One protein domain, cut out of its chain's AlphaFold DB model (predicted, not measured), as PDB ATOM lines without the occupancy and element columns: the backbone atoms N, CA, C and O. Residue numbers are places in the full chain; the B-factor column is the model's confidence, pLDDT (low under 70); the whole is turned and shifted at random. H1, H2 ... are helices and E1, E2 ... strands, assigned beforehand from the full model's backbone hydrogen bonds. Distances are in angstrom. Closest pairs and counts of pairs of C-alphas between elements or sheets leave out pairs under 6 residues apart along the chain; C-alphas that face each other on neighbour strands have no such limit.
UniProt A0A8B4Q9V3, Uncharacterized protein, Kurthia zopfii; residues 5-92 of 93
ATOM      1  N   ILE A   5      16.637 185.666 233.141       51.91
ATOM      2  CA  ILE A   5      16.697 184.676 234.220       51.91
ATOM      3  C   ILE A   5      15.642 184.971 235.277       51.91
ATOM      4  O   ILE A   5      15.317 186.121 235.572       51.91
ATOM      5  N   THR A   6      15.120 183.920 235.892       42.28
ATOM      6  CA  THR A   6      14.209 184.033 237.027       42.28
ATOM      7  C   THR A   6      15.025 184.185 238.309       42.28
ATOM      8  O   THR A   6      15.683 183.246 238.747       42.28
ATOM      9  N   LYS A   7      14.987 185.364 238.941       42.56
ATOM     10  CA  LYS A   7      15.647 185.619 240.234       42.56
ATOM     11  C   LYS A   7      14.578 185.869 241.290       42.56
ATOM     12  O   LYS A   7      13.999 186.948 241.336       42.56
ATOM     13  N   ASN A   8      14.324 184.874 242.145       46.22
ATOM     14  CA  ASN A   8      13.325 184.926 243.226       46.22
ATOM     15  C   ASN A   8      11.884 185.243 242.766       46.22
ATOM     16  O   ASN A   8      11.148 185.924 243.478       46.22
ATOM     17  N   GLY A   9      11.475 184.778 241.580       58.03
ATOM     18  CA  GLY A   9      10.112 184.959 241.058       58.03
ATOM     19  C   GLY A   9      10.019 185.862 239.822       58.03
ATOM     20  O   GLY A   9       9.538 185.384 238.798       58.03
ATOM     21  N   PRO A  10      10.471 187.130 239.852       56.84
ATOM     22  CA  PRO A  10      10.453 187.973 238.661       56.84
ATOM     23  C   PRO A  10      11.530 187.564 237.641       56.84
ATOM     24  O   PRO A  10      12.666 187.239 238.002       56.84
ATOM     25  N   LEU A  11      11.157 187.627 236.358       54.97
ATOM     26  CA  LEU A  11      12.084 187.605 235.226       54.97
ATOM     27  C   LEU A  11      12.919 188.889 235.254       54.97
ATOM     28  O   LEU A  11      12.370 189.988 235.252       54.97
ATOM     29  N   GLN A  12      14.238 188.737 235.300       56.94
ATOM     30  CA  GLN A  12      15.201 189.830 235.214       56.94
ATOM     31  C   GLN A  12      16.078 189.628 233.981       56.94
ATOM     32  O   GLN A  12      16.449 188.497 233.653       56.94
ATOM     33  N   GLU A  13      16.414 190.722 233.299       57.19
ATOM     34  CA  GLU A  13      17.452 190.698 232.273       57.19
ATOM     35  C   GLU A  13      18.789 190.383 232.932       57.19
ATOM     36  O   GLU A  13      19.296 191.141 233.751       57.19
ATOM     37  N   PHE A  14      19.347 189.233 232.566       56.72
ATOM     38  CA  PHE A  14      20.688 188.806 232.936       56.72
ATOM     39  C   PHE A  14      21.759 189.702 232.299       56.72
ATOM     40  O   PHE A  14      22.895 189.728 232.761       56.72
ATOM     41  N   CYS A  15      21.424 190.413 231.214       52.44
ATOM     42  CA  CYS A  15      22.324 191.364 230.573       52.44
ATOM     43  C   CYS A  15      21.564 192.328 229.651       52.44
ATOM     44  O   CYS A  15      20.771 191.883 228.818       52.44
ATOM     45  N   ALA A  16      21.848 193.627 229.774       43.81
ATOM     46  CA  ALA A  16      21.323 194.682 228.902       43.81
ATOM     47  C   ALA A  16      22.166 194.889 227.624       43.81
ATOM     48  O   ALA A  16      21.784 195.672 226.754       43.81
ATOM     49  N   SER A  17      23.319 194.218 227.499       47.19
ATOM     50  CA  SER A  17      24.182 194.293 226.318       47.19
ATOM     51  C   SER A  17      23.873 193.170 225.328       47.19
ATOM     52  O   SER A  17      23.608 192.020 225.683       47.19
ATOM     53  N   THR A  18      23.883 193.517 224.044       51.94
ATOM     54  CA  THR A  18      23.617 192.604 222.935       51.94
ATOM     55  C   THR A  18      24.668 191.495 222.925       51.94
ATOM     56  O   THR A  18      25.789 191.700 222.471       51.94
ATOM     57  N   PHE A  19      24.338 190.295 223.409       58.06
ATOM     58  CA  PHE A  19      25.233 189.152 223.244       58.06
ATOM     59  C   PHE A  19      25.435 188.877 221.746       58.06
ATOM     60  O   PHE A  19      24.544 188.366 221.066       58.06
ATOM     61  N   ASN A  20      26.612 189.225 221.221       65.75
ATOM     62  CA  ASN A  20      27.068 188.775 219.911       65.75
ATOM     63  C   ASN A  20      27.231 187.241 219.951       65.75
ATOM     64  O   ASN A  20      27.620 186.676 220.978       65.75
ATOM     65  N   ALA A  21      26.961 186.559 218.835       67.81
ATOM     66  CA  ALA A  21      27.088 185.109 218.696       67.81
ATOM     67  C   ALA A  21      28.426 184.557 219.230       67.81
ATOM     68  O   ALA A  21      28.450 183.481 219.824       67.81
ATOM     69  N   ALA A  22      29.530 185.301 219.093       68.38
ATOM     70  CA  ALA A  22      30.834 184.902 219.629       68.38
ATOM     71  C   ALA A  22      30.848 184.744 221.165       68.38
ATOM     72  O   ALA A  22      31.448 183.800 221.681       68.38
ATOM     73  N   ILE A  23      30.147 185.619 221.893       75.62
ATOM     74  CA  ILE A  23      30.070 185.579 223.360       75.62
ATOM     75  C   ILE A  23      29.225 184.380 223.804       75.62
ATOM     76  O   ILE A  23      29.633 183.637 224.695       75.62
ATOM     77  N   LEU A  24      28.098 184.126 223.126       77.44
ATOM     78  CA  LEU A  24      27.257 182.950 223.388       77.44
ATOM     79  C   LEU A  24      28.027 181.643 223.171       77.44
ATOM     80  O   LEU A  24      27.938 180.726 223.987       77.44
ATOM     81  N   VAL A  25      28.840 181.572 222.114       81.25
ATOM     82  CA  VAL A  25      29.728 180.427 221.863       81.25
ATOM     83  C   VAL A  25      30.762 180.272 222.982       81.25
ATOM     84  O   VAL A  25      31.039 179.146 223.396       81.25
ATOM     85  N   GLY A  26      31.318 181.375 223.492       83.75
ATOM     86  CA  GLY A  26      32.234 181.368 224.636       83.75
ATOM     87  C   GLY A  26      31.587 180.808 225.905       83.75
ATOM     88  O   GLY A  26      32.135 179.892 226.519       83.75
ATOM     89  N   ILE A  27      30.385 181.289 226.242       86.12
ATOM     90  CA  ILE A  27      29.602 180.802 227.387       86.12
ATOM     91  C   ILE A  27      29.293 179.310 227.226       86.12
ATOM     92  O   ILE A  27      29.560 178.527 228.137       86.12
ATOM     93  N   ALA A  28      28.794 178.890 226.060       85.38
ATOM     94  CA  ALA A  28      28.451 177.494 225.800       85.38
ATOM     95  C   ALA A  28      29.667 176.561 225.944       85.38
ATOM     96  O   ALA A  28      29.577 175.534 226.616       85.38
ATOM     97  N   LYS A  29      30.822 176.929 225.373       87.44
ATOM     98  CA  LYS A  29      32.066 176.151 225.508       87.44
ATOM     99  C   LYS A  29      32.511 176.039 226.965       87.44
ATOM    100  O   LYS A  29      32.833 174.940 227.411       87.44
ATOM    101  N   GLY A  30      32.494 177.148 227.702       86.81
ATOM    102  CA  GLY A  30      32.871 177.156 229.113       86.81
ATOM    103  C   GLY A  30      31.956 176.278 229.970       86.81
ATOM    104  O   GLY A  30      32.438 175.496 230.790       86.81
ATOM    105  N   LEU A  31      30.641 176.336 229.740       86.56
ATOM    106  CA  LEU A  31      29.680 175.476 230.435       86.56
ATOM    107  C   LEU A  31      29.908 173.996 230.117       86.56
ATOM    108  O   LEU A  31      29.901 173.181 231.036       86.56
ATOM    109  N   ILE A  32      30.167 173.639 228.855       88.75
ATOM    110  CA  ILE A  32      30.492 172.256 228.466       88.75
ATOM    111  C   ILE A  32      31.724 171.753 229.229       88.75
ATOM    112  O   ILE A  32      31.698 170.644 229.760       88.75
ATOM    113  N   GLU A  33      32.783 172.560 229.337       89.06
ATOM    114  CA  GLU A  33      33.981 172.189 230.102       89.06
ATOM    115  C   GLU A  33      33.701 172.022 231.605       89.06
ATOM    116  O   GLU A  33      34.284 171.137 232.235       89.06
ATOM    117  N   ILE A  34      32.794 172.827 232.173       86.81
ATOM    118  CA  ILE A  34      32.339 172.675 233.561       86.81
ATOM    119  C   ILE A  34      31.568 171.367 233.753       86.81
ATOM    120  O   ILE A  34      31.867 170.606 234.672       86.81
ATOM    121  N   TYR A  35      30.598 171.072 232.883       83.25
ATOM    122  CA  TYR A  35      29.799 169.848 232.977       83.25
ATOM    123  C   TYR A  35      30.622 168.583 232.729       83.25
ATOM    124  O   TYR A  35      30.343 167.547 233.329       83.25
ATOM    125  N   ALA A  36      31.662 168.668 231.897       87.06
ATOM    126  CA  ALA A  36      32.625 167.588 231.704       87.06
ATOM    127  C   ALA A  36      33.545 167.369 232.923       87.06
ATOM    128  O   ALA A  36      34.294 166.398 232.950       87.06
ATOM    129  N   GLY A  37      33.511 168.260 233.922       83.94
ATOM    130  CA  GLY A  37      34.382 168.214 235.098       83.94
ATOM    131  C   GLY A  37      35.819 168.666 234.828       83.94
ATOM    132  O   GLY A  37      36.683 168.493 235.685       83.94
ATOM    133  N   ASN A  38      36.088 169.260 233.661       85.56
ATOM    134  CA  ASN A  38      37.430 169.680 233.255       85.56
ATOM    135  C   ASN A  38      37.847 171.005 233.903       85.56
ATOM    136  O   ASN A  38      39.036 171.262 234.082       85.56
ATOM    137  N   LYS A  39      36.876 171.863 234.234       85.94
ATOM    138  CA  LYS A  39      37.092 173.150 234.907       85.94
ATOM    139  C   LYS A  39      35.961 173.425 235.891       85.94
ATOM    140  O   LYS A  39      34.873 172.880 235.778       85.94
ATOM    141  N   THR A  40      36.207 174.312 236.847       86.19
ATOM    142  CA  THR A  40      35.185 174.814 237.786       86.19
ATOM    143  C   THR A  40      34.905 176.304 237.600       86.19
ATOM    144  O   THR A  40      33.990 176.840 238.220       86.19
ATOM    145  N   LYS A  41      35.679 176.984 236.747       90.00
ATOM    146  CA  LYS A  41      35.589 178.419 236.478       90.00
ATOM    147  C   LYS A  41      36.056 178.738 235.056       90.00
ATOM    148  O   LYS A  41      37.031 178.148 234.592       90.00
ATOM    149  N   PHE A  42      35.412 179.704 234.405       88.50
ATOM    150  CA  PHE A  42      35.886 180.339 233.171       88.50
ATOM    151  C   PHE A  42      35.446 181.808 233.110       88.50
ATOM    152  O   PHE A  42      34.522 182.210 233.812       88.50
ATOM    153  N   THR A  43      36.100 182.603 232.265       85.94
ATOM    154  CA  THR A  43      35.786 184.024 232.061       85.94
ATOM    155  C   THR A  43      35.489 184.265 230.589       85.94
ATOM    156  O   THR A  43      36.112 183.651 229.723       85.94
ATOM    157  N   VAL A  44      34.512 185.125 230.315       83.06
ATOM    158  CA  VAL A  44      34.162 185.576 228.968       83.06
ATOM    159  C   VAL A  44      34.245 187.098 228.933       83.06
ATOM    160  O   VAL A  44      33.611 187.778 229.740       83.06
ATOM    161  N   GLU A  45      35.035 187.611 227.994       73.69
ATOM    162  CA  GLU A  45      35.165 189.038 227.706       73.69
ATOM    163  C   GLU A  45      33.989 189.505 226.836       73.69
ATOM    164  O   GLU A  45      33.662 188.885 225.817       73.69
ATOM    165  N   ILE A  46      33.343 190.605 227.228       71.06
ATOM    166  CA  ILE A  46      32.257 191.230 226.469       71.06
ATOM    167  C   ILE A  46      32.860 192.432 225.732       71.06
ATOM    168  O   ILE A  46      32.898 193.550 226.244       71.06
ATOM    169  N   TYR A  47      33.364 192.177 224.518       55.69
ATOM    170  CA  TYR A  47      34.143 193.134 223.712       55.69
ATOM    171  C   TYR A  47      33.452 194.481 223.447       55.69
ATOM    172  O   TYR A  47      34.134 195.468 223.193       55.69
ATOM    173  N   GLU A  48      32.121 194.544 223.501       56.59
ATOM    174  CA  GLU A  48      31.373 195.777 223.227       56.59
ATOM    175  C   GLU A  48      31.209 196.696 224.448       56.59
ATOM    176  O   GLU A  48      30.749 197.822 224.277       56.59
ATOM    177  N   SER A  49      31.564 196.267 225.667       57.16
ATOM    178  CA  SER A  49      31.144 196.997 226.875       57.16
ATOM    179  C   SER A  49      32.181 197.132 227.987       57.16
ATOM    180  O   SER A  49      31.758 197.308 229.115       57.16
ATOM    181  N   THR A  50      33.487 196.997 227.721       69.50
ATOM    182  CA  THR A  50      34.548 197.064 228.761       69.50
ATOM    183  C   THR A  50      34.284 196.172 229.978       69.50
ATOM    184  O   THR A  50      34.847 196.387 231.041       69.50
ATOM    185  N   HIS A  51      33.453 195.135 229.837       76.50
ATOM    186  CA  HIS A  51      33.035 194.278 230.938       76.50
ATOM    187  C   HIS A  51      33.547 192.855 230.732       76.50
ATOM    188  O   HIS A  51      33.588 192.328 229.616       76.50
ATOM    189  N   GLU A  52      33.847 192.191 231.836       79.56
ATOM    190  CA  GLU A  52      34.161 190.768 231.875       79.56
ATOM    191  C   GLU A  52      33.154 190.048 232.753       79.56
ATOM    192  O   GLU A  52      32.733 190.562 233.786       79.56
ATOM    193  N   SER A  53      32.767 188.833 232.370       84.12
ATOM    194  CA  SER A  53      31.930 187.981 233.214       84.12
ATOM    195  C   SER A  53      32.633 186.666 233.509       84.12
ATOM    196  O   SER A  53      32.998 185.911 232.609       84.12
ATOM    197  N   THR A  54      32.820 186.383 234.793       86.06
ATOM    198  CA  THR A  54      33.383 185.130 235.289       86.06
ATOM    199  C   THR A  54      32.271 184.211 235.759       86.06
ATOM    200  O   THR A  54      31.503 184.554 236.653       86.06
ATOM    201  N   PHE A  55      32.246 183.005 235.214       89.06
ATOM    202  CA  PHE A  55      31.333 181.935 235.571       89.06
ATOM    203  C   PHE A  55      32.067 180.949 236.474       89.06
ATOM    204  O   PHE A  55      33.109 180.415 236.100       89.06
ATOM    205  N   THR A  56      31.536 180.706 237.667       87.06
ATOM    206  CA  THR A  56      32.087 179.764 238.647       87.06
ATOM    207  C   THR A  56      31.018 178.758 239.031       87.06
ATOM    208  O   THR A  56      29.915 179.134 239.422       87.06
ATOM    209  N   TYR A  57      31.348 177.476 238.944       87.00
ATOM    210  CA  TYR A  57      30.455 176.387 239.300       87.00
ATOM    211  C   TYR A  57      30.870 175.745 240.618       87.00
ATOM    212  O   TYR A  57      32.015 175.326 240.797       87.00
ATOM    213  N   PHE A  58      29.911 175.629 241.531       85.69
ATOM    214  CA  PHE A  58      30.102 174.985 242.821       85.69
ATOM    215  C   PHE A  58      28.830 174.246 243.231       85.69
ATOM    216  O   PHE A  58      27.789 174.863 243.412       85.69
ATOM    217  N   GLN A  59      28.906 172.921 243.391       82.69
ATOM    218  CA  GLN A  59      27.801 172.095 243.905       82.69
ATOM    219  C   GLN A  59      26.428 172.400 243.261       82.69
ATOM    220  O   GLN A  59      25.440 172.598 243.962       82.69
ATOM    221  N   LYS A  60      26.355 172.420 241.920       82.12
ATOM    222  CA  LYS A  60      25.152 172.734 241.107       82.12
ATOM    223  C   LYS A  60      24.733 174.206 241.061       82.12
ATOM    224  O   LYS A  60      23.822 174.541 240.301       82.12
ATOM    225  N   LEU A  61      25.399 175.080 241.808       85.38
ATOM    226  CA  LEU A  61      25.226 176.524 241.713       85.38
ATOM    227  C   LEU A  61      26.168 177.090 240.658       85.38
ATOM    228  O   LEU A  61      27.352 176.751 240.623       85.38
ATOM    229  N   LEU A  62      25.631 177.978 239.832       85.31
ATOM    230  CA  LEU A  62      26.400 178.823 238.937       85.31
ATOM    231  C   LEU A  62      26.418 180.237 239.520       85.31
ATOM    232  O   LEU A  62      25.374 180.846 239.770       85.31
ATOM    233  N   ILE A  63      27.622 180.733 239.767       86.62
ATOM    234  CA  ILE A  63      27.884 182.094 240.212       86.62
ATOM    235  C   ILE A  63      28.457 182.838 239.018       86.62
ATOM    236  O   ILE A  63      29.493 182.437 238.486       86.62
ATOM    237  N   VAL A  64      27.788 183.903 238.602       86.56
ATOM    238  CA  VAL A  64      28.264 184.790 237.546       86.56
ATOM    239  C   VAL A  64      28.641 186.101 238.195       86.56
ATOM    240  O   VAL A  64      27.799 186.748 238.815       86.56
ATOM    241  N   THR A  65      29.906 186.471 238.077       84.81
ATOM    242  CA  THR A  65      30.385 187.764 238.547       84.81
ATOM    243  C   THR A  65      30.798 188.605 237.360       84.81
ATOM    244  O   THR A  65      31.667 188.189 236.592       84.81
ATOM    245  N   SER A  66      30.188 189.774 237.234       83.88
ATOM    246  CA  SER A  66      30.511 190.754 236.207       83.88
ATOM    247  C   SER A  66      31.399 191.847 236.790       83.88
ATOM    248  O   SER A  66      31.137 192.354 237.884       83.88
ATOM    249  N   TYR A  67      32.449 192.192 236.055       81.81
ATOM    250  CA  TYR A  67      33.455 193.170 236.441       81.81
ATOM    251  C   TYR A  67      33.644 194.207 235.341       81.81
ATOM    252  O   TYR A  67      33.526 193.888 234.158       81.81
ATOM    253  N   GLU A  68      34.013 195.417 235.734       80.31
ATOM    254  CA  GLU A  68      34.598 196.400 234.830       80.31
ATOM    255  C   GLU A  68      36.037 195.966 234.498       80.31
ATOM    256  O   GLU A  68      36.886 195.842 235.381       80.31
ATOM    257  N   ALA A  69      36.326 195.713 233.224       70.44
ATOM    258  CA  ALA A  69      37.598 195.159 232.757       70.44
ATOM    259  C   ALA A  69      38.782 196.095 233.043       70.44
ATOM    260  O   ALA A  69      39.911 195.649 233.232       70.44
ATOM    261  N   HIS A  70      38.535 197.406 233.091       71.06
ATOM    262  CA  HIS A  70      39.589 198.399 233.273       71.06
ATOM    263  C   HIS A  70      40.124 198.491 234.706       71.06
ATOM    264  O   HIS A  70      41.307 198.779 234.887       71.06
ATOM    265  N   ASN A  71      39.280 198.287 235.720       78.06
ATOM    266  CA  ASN A  71      39.650 198.472 237.129       78.06
ATOM    267  C   ASN A  71      39.345 197.246 238.016       78.06
ATOM    268  O   ASN A  71      39.729 197.238 239.186       78.06
ATOM    269  N   GLY A  72      38.688 196.212 237.478       76.50
ATOM    270  CA  GLY A  72      38.293 195.000 238.197       76.50
ATOM    271  C   GLY A  72      37.151 195.204 239.197       76.50
ATOM    272  O   GLY A  72      36.904 194.329 240.031       76.50
ATOM    273  N   GLU A  73      36.468 196.349 239.154       82.69
ATOM    274  CA  GLU A  73      35.354 196.651 240.041       82.69
ATOM    275  C   GLU A  73      34.207 195.677 239.789       82.69
ATOM    276  O   GLU A  73      33.801 195.442 238.654       82.69
ATOM    277  N   THR A  74      33.696 195.073 240.862       82.19
ATOM    278  CA  THR A  74      32.565 194.148 240.768       82.19
ATOM    279  C   THR A  74      31.288 194.942 240.545       82.19
ATOM    280  O   THR A  74      30.843 195.657 241.439       82.19
ATOM    281  N   LEU A  75      30.688 194.770 239.372       80.12
ATOM    282  CA  LEU A  75      29.443 195.427 238.988       80.12
ATOM    283  C   LEU A  75      28.238 194.643 239.507       80.12
ATOM    284  O   LEU A  75      27.322 195.204 240.105       80.12
ATOM    285  N   GLU A  76      28.256 193.323 239.308       80.38
ATOM    286  CA  GLU A  76      27.148 192.457 239.692       80.38
ATOM    287  C   GLU A  76      27.622 191.048 240.071       80.38
ATOM    288  O   GLU A  76      28.563 190.503 239.495       80.38
ATOM    289  N   VAL A  77      26.930 190.440 241.041       81.75
ATOM    290  CA  VAL A  77      27.051 189.015 241.366       81.75
ATOM    291  C   VAL A  77      25.676 188.364 241.264       81.75
ATOM    292  O   VAL A  77      24.771 188.636 242.059       81.75
ATOM    293  N   LEU A  78      25.546 187.436 240.325       82.06
ATOM    294  CA  LEU A  78      24.363 186.614 240.123       82.06
ATOM    295  C   LEU A  78      24.632 185.193 240.600       82.06
ATOM    296  O   LEU A  78      25.692 184.615 240.365       82.06
ATOM    297  N   LYS A  79      23.654 184.619 241.298       82.81
ATOM    298  CA  LYS A  79      23.689 183.234 241.767       82.81
ATOM    299  C   LYS A  79      22.402 182.566 241.331       82.81
ATOM    300  O   LYS A  79      21.322 183.040 241.674       82.81
ATOM    301  N   CYS A  80      22.530 181.481 240.591       81.69
ATOM    302  CA  CYS A  80      21.401 180.701 240.110       81.69
ATOM    303  C   CYS A  80      21.758 179.219 240.131       81.69
ATOM    304  O   CYS A  80      22.928 178.835 240.272       81.69
ATOM    305  N   ARG A  81      20.745 178.363 240.012       84.19
ATOM    306  CA  ARG A  81      21.020 176.962 239.734       84.19
ATOM    307  C   ARG A  81      21.512 176.822 238.300       84.19
ATOM    308  O   ARG A  81      20.997 177.456 237.384       84.19
ATOM    309  N   SER A  82      22.523 175.981 238.124       82.62
ATOM    310  CA  SER A  82      23.151 175.761 236.819       82.62
ATOM    311  C   SER A  82      22.176 175.256 235.752       82.62
ATOM    312  O   SER A  82      22.274 175.669 234.604       82.62
ATOM    313  N   ASP A  83      21.214 174.411 236.119       82.06
ATOM    314  CA  ASP A  83      20.213 173.882 235.193       82.06
ATOM    315  C   ASP A  83      19.187 174.935 234.764       82.06
ATOM    316  O   ASP A  83      18.914 175.052 233.573       82.06
ATOM    317  N   GLU A  84      18.710 175.761 235.695       80.50
ATOM    318  CA  GLU A  84      17.843 176.909 235.387       80.50
ATOM    319  C   GLU A  84      18.549 177.920 234.466       80.50
ATOM    320  O   GLU A  84      17.942 178.471 233.550       80.50
ATOM    321  N   PHE A  85      19.854 178.136 234.667       82.25
ATOM    322  CA  PHE A  85      20.645 179.004 233.796       82.25
ATOM    323  C   PHE A  85      20.769 178.453 232.374       82.25
ATOM    324  O   PHE A  85      20.595 179.192 231.407       82.25
ATOM    325  N   VAL A  86      21.079 177.161 232.236       80.31
ATOM    326  CA  VAL A  86      21.197 176.508 230.923       80.31
ATOM    327  C   VAL A  86      19.857 176.520 230.196       80.31
ATOM    328  O   VAL A  86      19.820 176.813 229.004       80.31
ATOM    329  N   GLU A  87      18.756 176.260 230.900       81.31
ATOM    330  CA  GLU A  87      17.413 176.336 230.328       81.31
ATOM    331  C   GLU A  87      17.106 177.742 229.795       81.31
ATOM    332  O   GLU A  87      16.666 177.882 228.651       81.31
ATOM    333  N   ALA A  88      17.409 178.784 230.574       78.94
ATOM    334  CA  ALA A  88      17.261 180.174 230.146       78.94
ATOM    335  C   ALA A  88      18.148 180.510 228.935       78.94
ATOM    336  O   ALA A  88      17.682 181.128 227.977       78.94
ATOM    337  N   LEU A  89      19.405 180.056 228.938       76.44
ATOM    338  CA  LEU A  89      20.353 180.258 227.840       76.44
ATOM    339  C   LEU A  89      19.878 179.587 226.543       76.44
ATOM    340  O   LEU A  89      19.985 180.176 225.473       76.44
ATOM    341  N   CYS A  90      19.339 178.368 226.625       71.81
ATOM    342  CA  CYS A  90      18.808 177.636 225.472       71.81
ATOM    343  C   CYS A  90      17.452 178.171 224.983       71.81
ATOM    344  O   CYS A  90      17.093 177.955 223.826       71.81
ATOM    345  N   SER A  91      16.700 178.843 225.856       71.19
ATOM    346  CA  SER A  91      15.378 179.404 225.551       71.19
ATOM    347  C   SER A  91      15.428 180.843 225.041       71.19
ATOM    348  O   SER A  91      14.427 181.328 224.510       71.19
ATOM    349  N   ALA A  92      16.573 181.520 225.170       59.19
ATOM    350  CA  ALA A  92      16.832 182.806 224.538       59.19
ATOM    351  C   ALA A  92      16.823 182.629 223.004       59.19
ATOM    352  O   ALA A  92      17.812 182.211 222.405       59.19
TER     353      ALA A  92
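AT A GLANCE: This is residues 5 to 92 of the 93 residues of an uncharacterized protein of Kurthia zopfii (UniProt A0A8B4Q9V3). One twisted sheet of four antiparallel strands has two helices over one face and the other face bare: H1 runs along the strands over E2 and E3, while H2 follows directly from E5 and stands up from the sheet. The short strand E1, in the loop of residues 5 to 13, is set apart from this body. The printed part has 88 residues, with two named helices and five named strands in the chain order E1 H1 E2 E3 E4 E5 H2; the sheet order is E2 E3 E4 E5. The class is mixed, helices and strands, and the whole is compact, with a radius of gyration of the C-alphas of 12.5 A and a rounded outline of 33 by 30 by 24 A.

IN THESE COORDINATES: The sheet holds E2, residues 41 to 46, 16.6 A from first to last C-alpha; E3, residues 51 to 58, 22.8 A; E4, residues 61 to 68, 23.0 A; and E5, residues 74 to 81, 20.7 A. C-alpha 41 is at (35.589, 178.419, 236.478). H1, residues 21 to 35, is 21.1 A long and begins with C-alpha 21 at (27.088, 185.109, 218.696). H2, residues 82 to 91, is 14.2 A long and ends with C-alpha 91 at (15.378, 179.404, 225.551). E1 is residues 11 to 13, 6.9 A.

HOW THE PARTS SIT: The four strands form a meander, each the antiparallel neighbour of the one before, and each successive pair is a hairpin. Across E2 and E3, at 160 degrees, N 44 and O 53 are 2.9 A apart, within hydrogen-bond range. Across E3 and E4, at 160 degrees, N 56 and O 63 are 2.8 A apart. Across E4 and E5, at 165 degrees, N 64 and O 78 are 2.8 A apart. E2 and E5 are the edge strands. H1 is on the sheet at a height of 9.2 A, and on the local plane its line and that of E2 stand at 2 degrees; their closest C-alphas, of Gly 30 and Phe 42, are 6.0 A apart. H2 is on the same face, its line rising 55 degrees out of the local plane; it lies over E5 and only just over E4, on which 3 of its C-alphas fall. The closest C-alphas of H2 and E4, of Ser 82 and Leu 62, are 4.9 A apart. H1 and H2 are near each other, with 8 pairs of C-alphas within 10 A. In H1 and H2 every O i to N i+4 pair is within hydrogen-bond range. E1 pairs with no named strand, but residues 5 to 6 pair antiparallel with its residues 11 to 12.

THE WHOLE: The two C-alphas farthest apart, those of Gly 9 and His 70, are 33.3 A apart. The printed part has no cut and no long link; E1 to H1 is short and the other links are tight. The mean pLDDT of the printed part is 75.4, with low confidence at residues 5 to 22, residues 47 to 50 and residue 92.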